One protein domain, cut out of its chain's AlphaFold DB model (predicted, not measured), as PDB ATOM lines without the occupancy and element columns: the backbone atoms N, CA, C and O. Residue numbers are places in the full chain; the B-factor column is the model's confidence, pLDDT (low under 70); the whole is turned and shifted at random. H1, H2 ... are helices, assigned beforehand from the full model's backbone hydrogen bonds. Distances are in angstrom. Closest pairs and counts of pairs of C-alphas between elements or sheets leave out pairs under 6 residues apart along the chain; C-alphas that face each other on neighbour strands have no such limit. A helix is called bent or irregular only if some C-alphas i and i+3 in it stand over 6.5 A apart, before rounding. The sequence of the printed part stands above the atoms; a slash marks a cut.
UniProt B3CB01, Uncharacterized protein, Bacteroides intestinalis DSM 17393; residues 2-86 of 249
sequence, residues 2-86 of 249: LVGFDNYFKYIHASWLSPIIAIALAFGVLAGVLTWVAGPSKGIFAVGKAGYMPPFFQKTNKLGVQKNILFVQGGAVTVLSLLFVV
ATOM      1  N   LEU A   2      31.993  21.045 -32.291       70.31
ATOM      2  CA  LEU A   2      31.783  21.721 -30.995       70.31
ATOM      3  C   LEU A   2      32.507  21.046 -29.812       70.31
ATOM      4  O   LEU A   2      33.115  21.729 -29.003       70.31
ATOM      5  N   VAL A   3      32.557  19.709 -29.795       74.62
ATOM      6  CA  VAL A   3      33.356  18.925 -28.829       74.62
ATOM      7  C   VAL A   3      34.859  19.221 -28.945       74.62
ATOM      8  O   VAL A   3      35.570  19.236 -27.950       74.62
ATOM      9  N   GLY A   4      35.348  19.501 -30.160       76.19
ATOM     10  CA  GLY A   4      36.748  19.865 -30.389       76.19
ATOM     11  C   GLY A   4      37.080  21.247 -29.827       76.19
ATOM     12  O   GLY A   4      38.084  21.396 -29.138       76.19
ATOM     13  N   PHE A   5      36.205  22.233 -30.062       80.00
ATOM     14  CA  PHE A   5      36.332  23.567 -29.465       80.00
ATOM     15  C   PHE A   5      36.226  23.526 -27.942       80.00
ATOM     16  O   PHE A   5      37.027  24.163 -27.271       80.00
ATOM     17  N   ASP A   6      35.302  22.736 -27.396       80.88
ATOM     18  CA  ASP A   6      35.144  22.601 -25.949       80.88
ATOM     19  C   ASP A   6      36.388  21.988 -25.287       80.88
ATOM     20  O   ASP A   6      36.875  22.505 -24.286       80.88
ATOM     21  N   ASN A   7      36.969  20.947 -25.890       82.81
ATOM     22  CA  ASN A   7      38.217  20.348 -25.408       82.81
ATOM     23  C   ASN A   7      39.403  21.321 -25.496       82.81
ATOM     24  O   ASN A   7      40.217  21.387 -24.576       82.81
ATOM     25  N   TYR A   8      39.487  22.104 -26.573       84.50
ATOM     26  CA  TYR A   8      40.523  23.121 -26.738       84.50
ATOM     27  C   TYR A   8      40.374  24.267 -25.725       84.50
ATOM     28  O   TYR A   8      41.348  24.662 -25.089       84.50
ATOM     29  N   PHE A   9      39.155  24.767 -25.511       86.94
ATOM     30  CA  PHE A   9      38.885  25.831 -24.542       86.94
ATOM     31  C   PHE A   9      39.066  25.375 -23.098       86.94
ATOM     32  O   PHE A   9      39.569  26.147 -22.285       86.94
ATOM     33  N   LYS A  10      38.764  24.109 -22.795       84.31
ATOM     34  CA  LYS A  10      39.130  23.486 -21.518       84.31
ATOM     35  C   LYS A  10      40.643  23.430 -21.320       84.31
ATOM     36  O   LYS A  10      41.108  23.764 -20.237       84.31
ATOM     37  N   TYR A  11      41.409  23.078 -22.355       87.12
ATOM     38  CA  TYR A  11      42.874  23.037 -22.287       87.12
ATOM     39  C   TYR A  11      43.496  24.411 -21.979       87.12
ATOM     40  O   TYR A  11      44.423  24.505 -21.178       87.12
ATOM     41  N   ILE A  12      42.952  25.495 -22.542       91.25
ATOM     42  CA  ILE A  12      43.423  26.869 -22.276       91.25
ATOM     43  C   ILE A  12      42.713  27.556 -21.091       91.25
ATOM     44  O   ILE A  12      42.817  28.770 -20.946       91.25
ATOM     45  N   HIS A  13      41.983  26.809 -20.252       85.88
ATOM     46  CA  HIS A  13      41.211  27.321 -19.104       85.88
ATOM     47  C   HIS A  13      40.155  28.400 -19.449       85.88
ATOM     48  O   HIS A  13      39.718  29.158 -18.584       85.88
ATOM     49  N   ALA A  14      39.689  28.456 -20.700       87.44
ATOM     50  CA  ALA A  14      38.717  29.428 -21.209       87.44
ATOM     51  C   ALA A  14      37.354  28.790 -21.546       87.44
ATOM     52  O   ALA A  14      36.699  29.172 -22.514       87.44
ATOM     53  N   SER A  15      36.894  27.821 -20.749       82.69
ATOM     54  CA  SER A  15      35.649  27.064 -20.985       82.69
ATOM     55  C   SER A  15      34.382  27.933 -21.094       82.69
ATOM     56  O   SER A  15      33.385  27.504 -21.670       82.69
ATOM     57  N   TRP A  16      34.415  29.172 -20.586       86.88
ATOM     58  CA  TRP A  16      33.331  30.155 -20.730       86.88
ATOM     59  C   TRP A  16      33.105  30.610 -22.181       86.88
ATOM     60  O   TRP A  16      32.052  31.161 -22.494       86.88
ATOM     61  N   LEU A  17      34.070  30.372 -23.075       85.06
ATOM     62  CA  LEU A  17      33.972  30.717 -24.491       85.06
ATOM     63  C   LEU A  17      33.158  29.681 -25.289       85.06
ATOM     64  O   LEU A  17      32.595  30.019 -26.334       85.06
ATOM     65  N   SER A  18      33.026  28.445 -24.784       85.94
ATOM     66  CA  SER A  18      32.274  27.368 -25.449       85.94
ATOM     67  C   SER A  18      30.810  27.752 -25.744       85.94
ATOM     68  O   SER A  18      30.393  27.607 -26.897       85.94
ATOM     69  N   PRO A  19      30.018  28.298 -24.792       87.25
ATOM     70  CA  PRO A  19      28.639  28.719 -25.060       87.25
ATOM     71  C   PRO A  19      28.529  29.874 -26.065       87.25
ATOM     72  O   PRO A  19      27.614  29.891 -26.883       87.25
ATOM     73  N   ILE A  20      29.472  30.823 -26.049       90.44
ATOM     74  CA  ILE A  20      29.473  31.975 -26.967       90.44
ATOM     75  C   ILE A  20      29.688  31.504 -28.404       90.44
ATOM     76  O   ILE A  20      28.939  31.880 -29.306       90.44
ATOM     77  N   ILE A  21      30.674  30.628 -28.613       89.56
ATOM     78  CA  ILE A  21      30.924  30.023 -29.923       89.56
ATOM     79  C   ILE A  21      29.746  29.146 -30.349       89.56
ATOM     80  O   ILE A  21      29.378  29.169 -31.520       89.56
ATOM     81  N   ALA A  22      29.101  28.424 -29.427       88.38
ATOM     82  CA  ALA A  22      27.901  27.651 -29.744       88.38
ATOM     83  C   ALA A  22      26.764  28.539 -30.284       88.38
ATOM     84  O   ALA A  22      26.165  28.204 -31.307       88.38
ATOM     85  N   ILE A  23      26.508  29.694 -29.657       92.12
ATOM     86  CA  ILE A  23      25.509  30.669 -30.122       92.12
ATOM     87  C   ILE A  23      25.911  31.253 -31.482       92.12
ATOM     88  O   ILE A  23      25.093  31.294 -32.400       92.12
ATOM     89  N   ALA A  24      27.172  31.659 -31.643       92.44
ATOM     90  CA  ALA A  24      27.671  32.198 -32.907       92.44
ATOM     91  C   ALA A  24      27.535  31.183 -34.058       92.44
ATOM     92  O   ALA A  24      27.077  31.533 -35.148       92.44
ATOM     93  N   LEU A  25      27.861  29.910 -33.808       91.38
ATOM     94  CA  LEU A  25      27.675  28.820 -34.767       91.38
ATOM     95  C   LEU A  25      26.195  28.594 -35.088       91.38
ATOM     96  O   LEU A  25      25.862  28.392 -36.254       91.38
ATOM     97  N   ALA A  26      25.304  28.668 -34.095       91.88
ATOM     98  CA  ALA A  26      23.867  28.547 -34.321       91.88
ATOM     99  C   ALA A  26      23.351  29.649 -35.263       91.88
ATOM    100  O   ALA A  26      22.685  29.341 -36.252       91.88
ATOM    101  N   PHE A  27      23.723  30.914 -35.028       95.00
ATOM    102  CA  PHE A  27      23.387  32.015 -35.939       95.00
ATOM    103  C   PHE A  27      23.992  31.826 -37.334       95.00
ATOM    104  O   PHE A  27      23.303  32.055 -38.326       95.00
ATOM    105  N   GLY A  28      25.241  31.363 -37.424       93.75
ATOM    106  CA  GLY A  28      25.894  31.073 -38.701       93.75
ATOM    107  C   GLY A  28      25.154  30.008 -39.517       93.75
ATOM    108  O   GLY A  28      24.919  30.193 -40.711       93.75
ATOM    109  N   VAL A  29      24.718  28.923 -38.869       91.94
ATOM    110  CA  VAL A  29      23.928  27.867 -39.519       91.94
ATOM    111  C   VAL A  29      22.557  28.394 -39.950       91.94
ATOM    112  O   VAL A  29      22.160  28.159 -41.089       91.94
ATOM    113  N   LEU A  30      21.853  29.146 -39.096       92.25
ATOM    114  CA  LEU A  30      20.548  29.730 -39.434       92.25
ATOM    115  C   LEU A  30      20.635  30.696 -40.621       92.25
ATOM    116  O   LEU A  30      19.833  30.604 -41.551       92.25
ATOM    117  N   ALA A  31      21.633  31.582 -40.626       93.31
ATOM    118  CA  ALA A  31      21.887  32.492 -41.739       93.31
ATOM    119  C   ALA A  31      22.182  31.719 -43.033       93.31
ATOM    120  O   ALA A  31      21.593  32.010 -44.075       93.31
ATOM    121  N   GLY A  32      23.023  30.680 -42.952       91.50
ATOM    122  CA  GLY A  32      23.314  29.797 -44.077       91.50
ATOM    123  C   GLY A  32      22.048  29.167 -44.656       91.50
ATOM    124  O   GLY A  32      21.798  29.283 -45.855       91.50
ATOM    125  N   VAL A  33      21.208  28.557 -43.815       90.44
ATOM    126  CA  VAL A  33      19.947  27.933 -44.252       90.44
ATOM    127  C   VAL A  33      19.047  28.943 -44.968       90.44
ATOM    128  O   VAL A  33      18.545  28.643 -46.049       90.44
ATOM    129  N   LEU A  34      18.888  30.159 -44.437       89.56
ATOM    130  CA  LEU A  34      18.066  31.197 -45.073       89.56
ATOM    131  C   LEU A  34      18.576  31.580 -46.472       89.56
ATOM    132  O   LEU A  34      17.780  31.700 -47.409       89.56
ATOM    133  N   THR A  35      19.892  31.720 -46.646       90.31
ATOM    134  CA  THR A  35      20.499  32.004 -47.957       90.31
ATOM    135  C   THR A  35      20.287  30.849 -48.940       90.31
ATOM    136  O   THR A  35      19.878  31.075 -50.085       90.31
ATOM    137  N   TRP A  36      20.504  29.609 -48.493       88.62
ATOM    138  CA  TRP A  36      20.363  28.408 -49.321       88.62
ATOM    139  C   TRP A  36      18.916  28.072 -49.683       88.62
ATOM    140  O   TRP A  36      18.690  27.446 -50.707       88.62
ATOM    141  N   VAL A  37      17.923  28.510 -48.910       88.00
ATOM    142  CA  VAL A  37      16.501  28.330 -49.258       88.00
ATOM    143  C   VAL A  37      16.095  29.248 -50.416       88.00
ATOM    144  O   VAL A  37      15.351  28.841 -51.318       88.00
ATOM    145  N   ALA A  38      16.582  30.492 -50.423       86.56
ATOM    146  CA  ALA A  38      16.192  31.495 -51.411       86.56
ATOM    147  C   ALA A  38      16.895  31.318 -52.769       86.56
ATOM    148  O   ALA A  38      16.252  31.496 -53.807       86.56
ATOM    149  N   GLY A  39      18.188  30.975 -52.773       88.50
ATOM    150  CA  GLY A  39      19.019  30.918 -53.984       88.50
ATOM    151  C   GLY A  39      18.525  29.924 -55.049       88.50
ATOM    152  O   GLY A  39      18.080  30.357 -56.116       88.50
ATOM    153  N   PRO A  40      18.534  28.606 -54.774       88.69
ATOM    154  CA  PRO A  40      18.083  27.566 -55.701       88.69
ATOM    155  C   PRO A  40      16.644  27.788 -56.168       88.69
ATOM    156  O   PRO A  40      16.336  27.645 -57.348       88.69
ATOM    157  N   SER A  41      15.777  28.225 -55.256       90.38
ATOM    158  CA  SER A  41      14.375  28.490 -55.556       90.38
ATOM    159  C   SER A  41      14.193  29.580 -56.618       90.38
ATOM    160  O   SER A  41      13.328  29.438 -57.478       90.38
ATOM    161  N   LYS A  42      15.013  30.642 -56.609       90.12
ATOM    162  CA  LYS A  42      14.993  31.674 -57.661       90.12
ATOM    163  C   LYS A  42      15.491  31.136 -59.006       90.12
ATOM    164  O   LYS A  42      14.899  31.454 -60.033       90.12
ATOM    165  N   GLY A  43      16.536  30.306 -59.001       89.06
ATOM    166  CA  GLY A  43      17.046  29.665 -60.219       89.06
ATOM    167  C   GLY A  43      15.999  28.759 -60.870       89.06
ATOM    168  O   GLY A  43      15.703  28.892 -62.057       89.06
ATOM    169  N   ILE A  44      15.363  27.905 -60.065       90.25
ATOM    170  CA  ILE A  44      14.266  27.033 -60.502       90.25
ATOM    171  C   ILE A  44      13.075  27.871 -60.987       90.25
ATOM    172  O   ILE A  44      12.496  27.569 -62.026       90.25
ATOM    173  N   PHE A  45      12.728  28.951 -60.283       90.69
ATOM    174  CA  PHE A  45      11.647  29.852 -60.679       90.69
ATOM    175  C   PHE A  45      11.869  30.472 -62.066       90.69
ATOM    176  O   PHE A  45      10.945  30.474 -62.879       90.69
ATOM    177  N   ALA A  46      13.085  30.938 -62.364       89.06
ATOM    178  CA  ALA A  46      13.424  31.515 -63.666       89.06
ATOM    179  C   ALA A  46      13.238  30.504 -64.812       89.06
ATOM    180  O   ALA A  46      12.579  30.805 -65.804       89.06
ATOM    181  N   VAL A  47      13.733  29.275 -64.632       87.75
ATOM    182  CA  VAL A  47      13.548  28.180 -65.602       87.75
ATOM    183  C   VAL A  47      12.070  27.777 -65.701       87.75
ATOM    184  O   VAL A  47      11.560  27.499 -66.785       87.75
ATOM    185  N   GLY A  48      11.338  27.820 -64.586       88.00
ATOM    186  CA  GLY A  48       9.900  27.584 -64.548       88.00
ATOM    187  C   GLY A  48       9.118  28.556 -65.428       88.00
ATOM    188  O   GLY A  48       8.284  28.108 -66.206       88.00
ATOM    189  N   LYS A  49       9.422  29.859 -65.360       86.62
ATOM    190  CA  LYS A  49       8.784  30.912 -66.179       86.62
ATOM    191  C   LYS A  49       9.034  30.737 -67.682       86.62
ATOM    192  O   LYS A  49       8.187  31.117 -68.484       86.62
ATOM    193  N   ALA A  50      10.135  30.089 -68.063       85.25
ATOM    194  CA  ALA A  50      10.402  29.662 -69.440       85.25
ATOM    195  C   ALA A  50       9.590  28.418 -69.880       85.25
ATOM    196  O   ALA A  50       9.835  27.845 -70.937       85.25
ATOM    197  N   GLY A  51       8.624  27.965 -69.074       86.25
ATOM    198  CA  GLY A  51       7.725  26.857 -69.397       86.25
ATOM    199  C   GLY A  51       8.275  25.466 -69.090       86.25
ATOM    200  O   GLY A  51       7.692  24.474 -69.522       86.25
ATOM    201  N   TYR A  52       9.372  25.361 -68.336       87.88
ATOM    202  CA  TYR A  52       9.960  24.076 -67.930       87.88
ATOM    203  C   TYR A  52       9.363  23.506 -66.638       87.88
ATOM    204  O   TYR A  52       9.746  22.424 -66.205       87.88
ATOM    205  N   MET A  53       8.408  24.211 -66.026       89.62
ATOM    206  CA  MET A  53       7.624  23.707 -64.902       89.62
ATOM    207  C   MET A  53       6.149  24.094 -65.032       89.62
ATOM    208  O   MET A  53       5.850  25.138 -65.615       89.62
ATOM    209  N   PRO A  54       5.224  23.327 -64.421       89.38
ATOM    210  CA  PRO A  54       3.809  23.667 -64.392       89.38
ATOM    211  C   PRO A  54       3.554  25.071 -63.811       89.38
ATOM    212  O   PRO A  54       4.226  25.451 -62.845       89.38
ATOM    213  N   PRO A  55       2.518  25.801 -64.277       87.75
ATOM    214  CA  PRO A  55       2.170  27.139 -63.784       87.75
ATOM    215  C   PRO A  55       1.952  27.215 -62.269       87.75
ATOM    216  O   PRO A  55       2.119  28.266 -61.658       87.75
ATOM    217  N   PHE A  56       1.617  26.089 -61.631       88.81
ATOM    218  CA  PHE A  56       1.562  25.984 -60.176       88.81
ATOM    219  C   PHE A  56       2.878  26.411 -59.505       88.81
ATOM    220  O   PHE A  56       2.838  27.147 -58.524       88.81
ATOM    221  N   PHE A  57       4.038  26.015 -60.032       88.38
ATOM    222  CA  PHE A  57       5.349  26.340 -59.454       88.38
ATOM    223  C   PHE A  57       5.824  27.761 -59.783       88.38
ATOM    224  O   PHE A  57       6.753  28.262 -59.158       88.38
ATOM    225  N   GLN A  58       5.162  28.440 -60.718       88.44
ATOM    226  CA  GLN A  58       5.514  29.787 -61.172       88.44
ATOM    227  C   GLN A  58       4.789  30.896 -60.388       88.44
ATOM    228  O   GLN A  58       4.899  32.076 -60.717       88.44
ATOM    229  N   LYS A  59       4.027  30.545 -59.345       87.12
ATOM    230  CA  LYS A  59       3.285  31.518 -58.533       87.12
ATOM    231  C   LYS A  59       4.177  32.171 -57.479       87.12
ATOM    232  O   LYS A  59       4.812  31.484 -56.675       87.12
ATOM    233  N   THR A  60       4.129  33.497 -57.419       90.44
ATOM    234  CA  THR A  60       4.776  34.308 -56.381       90.44
ATOM    235  C   THR A  60       3.760  34.875 -55.386       90.44
ATOM    236  O   THR A  60       2.545  34.819 -55.596       90.44
ATOM    237  N   ASN A  61       4.243  35.367 -54.246       90.94
ATOM    238  CA  ASN A  61       3.459  36.210 -53.342       90.94
ATOM    239  C   ASN A  61       3.576  37.701 -53.738       90.94
ATOM    240  O   ASN A  61       4.265  38.046 -54.696       90.94
ATOM    241  N   LYS A  62       2.937  38.594 -52.966       88.81
ATOM    242  CA  LYS A  62       2.970  40.053 -53.195       88.81
ATOM    243  C   LYS A  62       4.384  40.661 -53.180       88.81
ATOM    244  O   LYS A  62       4.582  41.733 -53.728       88.81
ATOM    245  N   LEU A  63       5.347  39.978 -52.560       87.88
ATOM    246  CA  LEU A  63       6.745  40.401 -52.442       87.88
ATOM    247  C   LEU A  63       7.642  39.758 -53.517       87.88
ATOM    248  O   LEU A  63       8.863  39.826 -53.421       87.88
ATOM    249  N   GLY A  64       7.061  39.076 -54.511       84.25
ATOM    250  CA  GLY A  64       7.812  38.408 -55.577       84.25
ATOM    251  C   GLY A  64       8.489  37.098 -55.162       84.25
ATOM    252  O   GLY A  64       9.265  36.546 -55.934       84.25
ATOM    253  N   VAL A  65       8.194  36.560 -53.973       87.56
ATOM    254  CA  VAL A  65       8.782  35.302 -53.485       87.56
ATOM    255  C   VAL A  65       8.014  34.103 -54.037       87.56
ATOM    256  O   VAL A  65       6.789  34.032 -53.917       87.56
ATOM    257  N   GLN A  66       8.738  33.132 -54.595       90.81
ATOM    258  CA  GLN A  66       8.249  31.879 -55.186       90.81
ATOM    259  C   GLN A  66       7.657  30.896 -54.156       90.81
ATOM    260  O   GLN A  66       8.207  29.834 -53.859       90.81
ATOM    261  N   LYS A  67       6.502  31.260 -53.592       91.00
ATOM    262  CA  LYS A  67       5.882  30.574 -52.450       91.00
ATOM    263  C   LYS A  67       5.665  29.072 -52.679       91.00
ATOM    264  O   LYS A  67       5.946  28.284 -51.788       91.00
ATOM    265  N   ASN A  68       5.209  28.663 -53.867       90.75
ATOM    266  CA  ASN A  68       4.848  27.265 -54.124       90.75
ATOM    267  C   ASN A  68       6.089  26.362 -54.194       90.75
ATOM    268  O   ASN A  68       6.057  25.249 -53.678       90.75
ATOM    269  N   ILE A  69       7.197  26.862 -54.753       91.88
ATOM    270  CA  ILE A  69       8.493  26.168 -54.726       91.88
ATOM    271  C   ILE A  69       8.980  26.042 -53.279       91.88
ATOM    272  O   ILE A  69       9.388  24.960 -52.860       91.88
ATOM    273  N   LEU A  70       8.866  27.122 -52.493       91.81
ATOM    274  CA  LEU A  70       9.261  27.133 -51.083       91.81
ATOM    275  C   LEU A  70       8.467  26.131 -50.232       91.81
ATOM    276  O   LEU A  70       9.059  25.426 -49.419       91.81
ATOM    277  N   PHE A  71       7.153  26.030 -50.438       92.19
ATOM    278  CA  PHE A  71       6.324  25.059 -49.725       92.19
ATOM    279  C   PHE A  71       6.672  23.617 -50.090       92.19
ATOM    280  O   PHE A  71       6.749  22.776 -49.200       92.19
ATOM    281  N   VAL A  72       6.926  23.327 -51.370       91.94
ATOM    282  CA  VAL A  72       7.265  21.964 -51.804       91.94
ATOM    283  C   VAL A  72       8.628  21.528 -51.266       91.94
ATOM    284  O   VAL A  72       8.721  20.431 -50.721       91.94
ATOM    285  N   GLN A  73       9.666  22.374 -51.326       91.50
ATOM    286  CA  GLN A  73      10.965  22.019 -50.733       91.50
ATOM    287  C   GLN A  73      10.890  21.905 -49.203       91.50
ATOM    288  O   GLN A  73      11.479  20.993 -48.633       91.50
ATOM    289  N   GLY A  74      10.141  22.792 -48.531       91.31
ATOM    290  CA  GLY A  74       9.966  22.742 -47.079       91.31
ATOM    291  C   GLY A  74       9.237  21.471 -46.653       91.31
ATOM    292  O   GLY A  74       9.662  20.792 -45.720       91.31
ATOM    293  N   GLY A  75       8.192  21.099 -47.397       92.62
ATOM    294  CA  GLY A  75       7.493  19.829 -47.240       92.62
ATOM    295  C   GLY A  75       8.415  18.630 -47.455       92.62
ATOM    296  O   GLY A  75       8.443  17.736 -46.614       92.62
ATOM    297  N   ALA A  76       9.234  18.640 -48.511       89.88
ATOM    298  CA  ALA A  76      10.214  17.585 -48.764       89.88
ATOM    299  C   ALA A  76      11.218  17.440 -47.609       89.88
ATOM    300  O   ALA A  76      11.423  16.331 -47.125       89.88
ATOM    301  N   VAL A  77      11.784  18.544 -47.105       89.81
ATOM    302  CA  VAL A  77      12.696  18.530 -45.945       89.81
ATOM    303  C   VAL A  77      11.985  18.045 -44.679       89.81
ATOM    304  O   VAL A  77      12.572  17.304 -43.895       89.81
ATOM    305  N   THR A  78      10.713  18.399 -44.490       91.12
ATOM    306  CA  THR A  78       9.910  17.966 -43.335       91.12
ATOM    307  C   THR A  78       9.670  16.457 -43.370       91.12
ATOM    308  O   THR A  78       9.910  15.775 -42.378       91.12
ATOM    309  N   VAL A  79       9.278  15.913 -44.527       88.94
ATOM    310  CA  VAL A  79       9.122  14.464 -44.731       88.94
ATOM    311  C   VAL A  79      10.454  13.748 -44.525       88.94
ATOM    312  O   VAL A  79      10.511  12.741 -43.827       88.94
ATOM    313  N   LEU A  80      11.542  14.291 -45.070       86.25
ATOM    314  CA  LEU A  80      12.875  13.714 -44.921       86.25
ATOM    315  C   LEU A  80      13.349  13.734 -43.458       86.25
ATOM    316  O   LEU A  80      14.033  12.815 -43.019       86.25
ATOM    317  N   SER A  81      12.915  14.727 -42.677       87.31
ATOM    318  CA  SER A  81      13.184  14.817 -41.236       87.31
ATOM    319  C   SER A  81      12.481  13.719 -40.428       87.31
ATOM    320  O   SER A  81      12.951  13.379 -39.347       87.31
ATOM    321  N   LEU A  82      11.421  13.083 -40.949       86.62
ATOM    322  CA  LEU A  82      10.803  11.921 -40.292       86.62
ATOM    323  C   LEU A  82      11.761  10.725 -40.192       86.62
ATOM    324  O   LEU A  82      11.554   9.853 -39.351       86.62
ATOM    325  N   LEU A  83      12.853  10.702 -40.969       81.69
ATOM    326  CA  LEU A  83      13.904   9.696 -40.807       81.69
ATOM    327  C   LEU A  83      14.546   9.732 -39.409       81.69
ATOM    328  O   LEU A  83      15.056   8.707 -38.969       81.69
ATOM    329  N   PHE A  84      14.473  10.841 -38.663       82.94
ATOM    330  CA  PHE A  84      14.912  10.865 -37.260       82.94
ATOM    331  C   PHE A  84      14.165   9.865 -36.366       82.94
ATOM    332  O   PHE A  84      14.725   9.434 -35.365       82.94
ATOM    333  N   VAL A  85      12.938   9.469 -36.721       83.31
ATOM    334  CA  VAL A  85      12.140   8.500 -35.947       83.31
ATOM    335  C   VAL A  85      12.693   7.079 -36.073       83.31
ATOM    336  O   VAL A  85      12.590   6.287 -35.143       83.31
ATOM    337  N   VAL A  86      13.276   6.749 -37.226       79.88
ATOM    338  CA  VAL A  86      13.757   5.395 -37.547       79.88
ATOM    339  C   VAL A  86      15.268   5.236 -37.395       79.88
ATOM    340  O   VAL A  86      15.762   4.110 -37.345       79.88
TER     341      VAL A  86
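AT A GLANCE: This is residues 2 to 86 of the 249 residues of an uncharacterized protein of Bacteroides intestinalis DSM 17393 (UniProt B3CB01). One long helix, H2, bent but nearly straight, makes the longest axis; the short H1 folds back beside its first end, and at its other end the small H3 and the long H4 pack on it. H4 slants away from there as an arm that makes an open V with H2, and its residues 75 to 85 stick out free. The printed part has 85 residues with four named helices, H1, H2, H3 and H4 in chain order, and no named strand; the class is all helix. It is extended, with a radius of gyration of the C-alphas of 19.6 A and spans of 60 by 33 by 20 A.

IN THESE COORDINATES: H1 is residues 2 to 11, 14.2 A long, from C-alpha 2 at (31.783, 21.721, -30.995). H2, residues 17 to 49, was assigned as one helix by its hydrogen bonds but is bent: C-alphas 37 and 40 are 6.7 A apart. Its arms are H2a, residues 17 to 37, 30.4 A, and H2b, residues 40 to 49, at a shallow tilt of 6 degrees. H3 is residues 55 to 58. H4, residues 67 to 85, is 28.3 A long and ends at C-alpha 85 (12.140, 8.500, -35.947).

HOW THE PARTS SIT: H1 and H2a form a helical hairpin, a shallow tilt of 23 degrees, opposite ways; H2a touches H1 with residues 17 to 22 alone, and the closest C-alphas, of Asp 6 and Ser 18, are 5.6 A apart. H2b touches H3, closest at the C-alphas of Gly 48 and Gln 58, 6.0 A. H4 touches H3 with residues 68 to 69 alone, closest at the C-alphas of Phe 57 and Asn 68, 5.4 A. H4 and H2b only just touch, with 3 pairs of C-alphas within 8 A, through residues 69 to 70 of H4 alone; the closest C-alphas are those of Ser 41 and Ile 69, 6.4 A, at a steep tilt of 44 degrees, opposite ways. H1 and H4 are apart. Every O i to N i+4 pair is within hydrogen-bond range in H1, H2a and H2b, and 12 of 15 are in H4; H3 is too short for such a pair.

THE WHOLE: The C-alphas farthest apart, of His 13 and Gly 51, are 60.4 A apart. The printed part has no cut and no long link. No printed residue is under 70 in pLDDT.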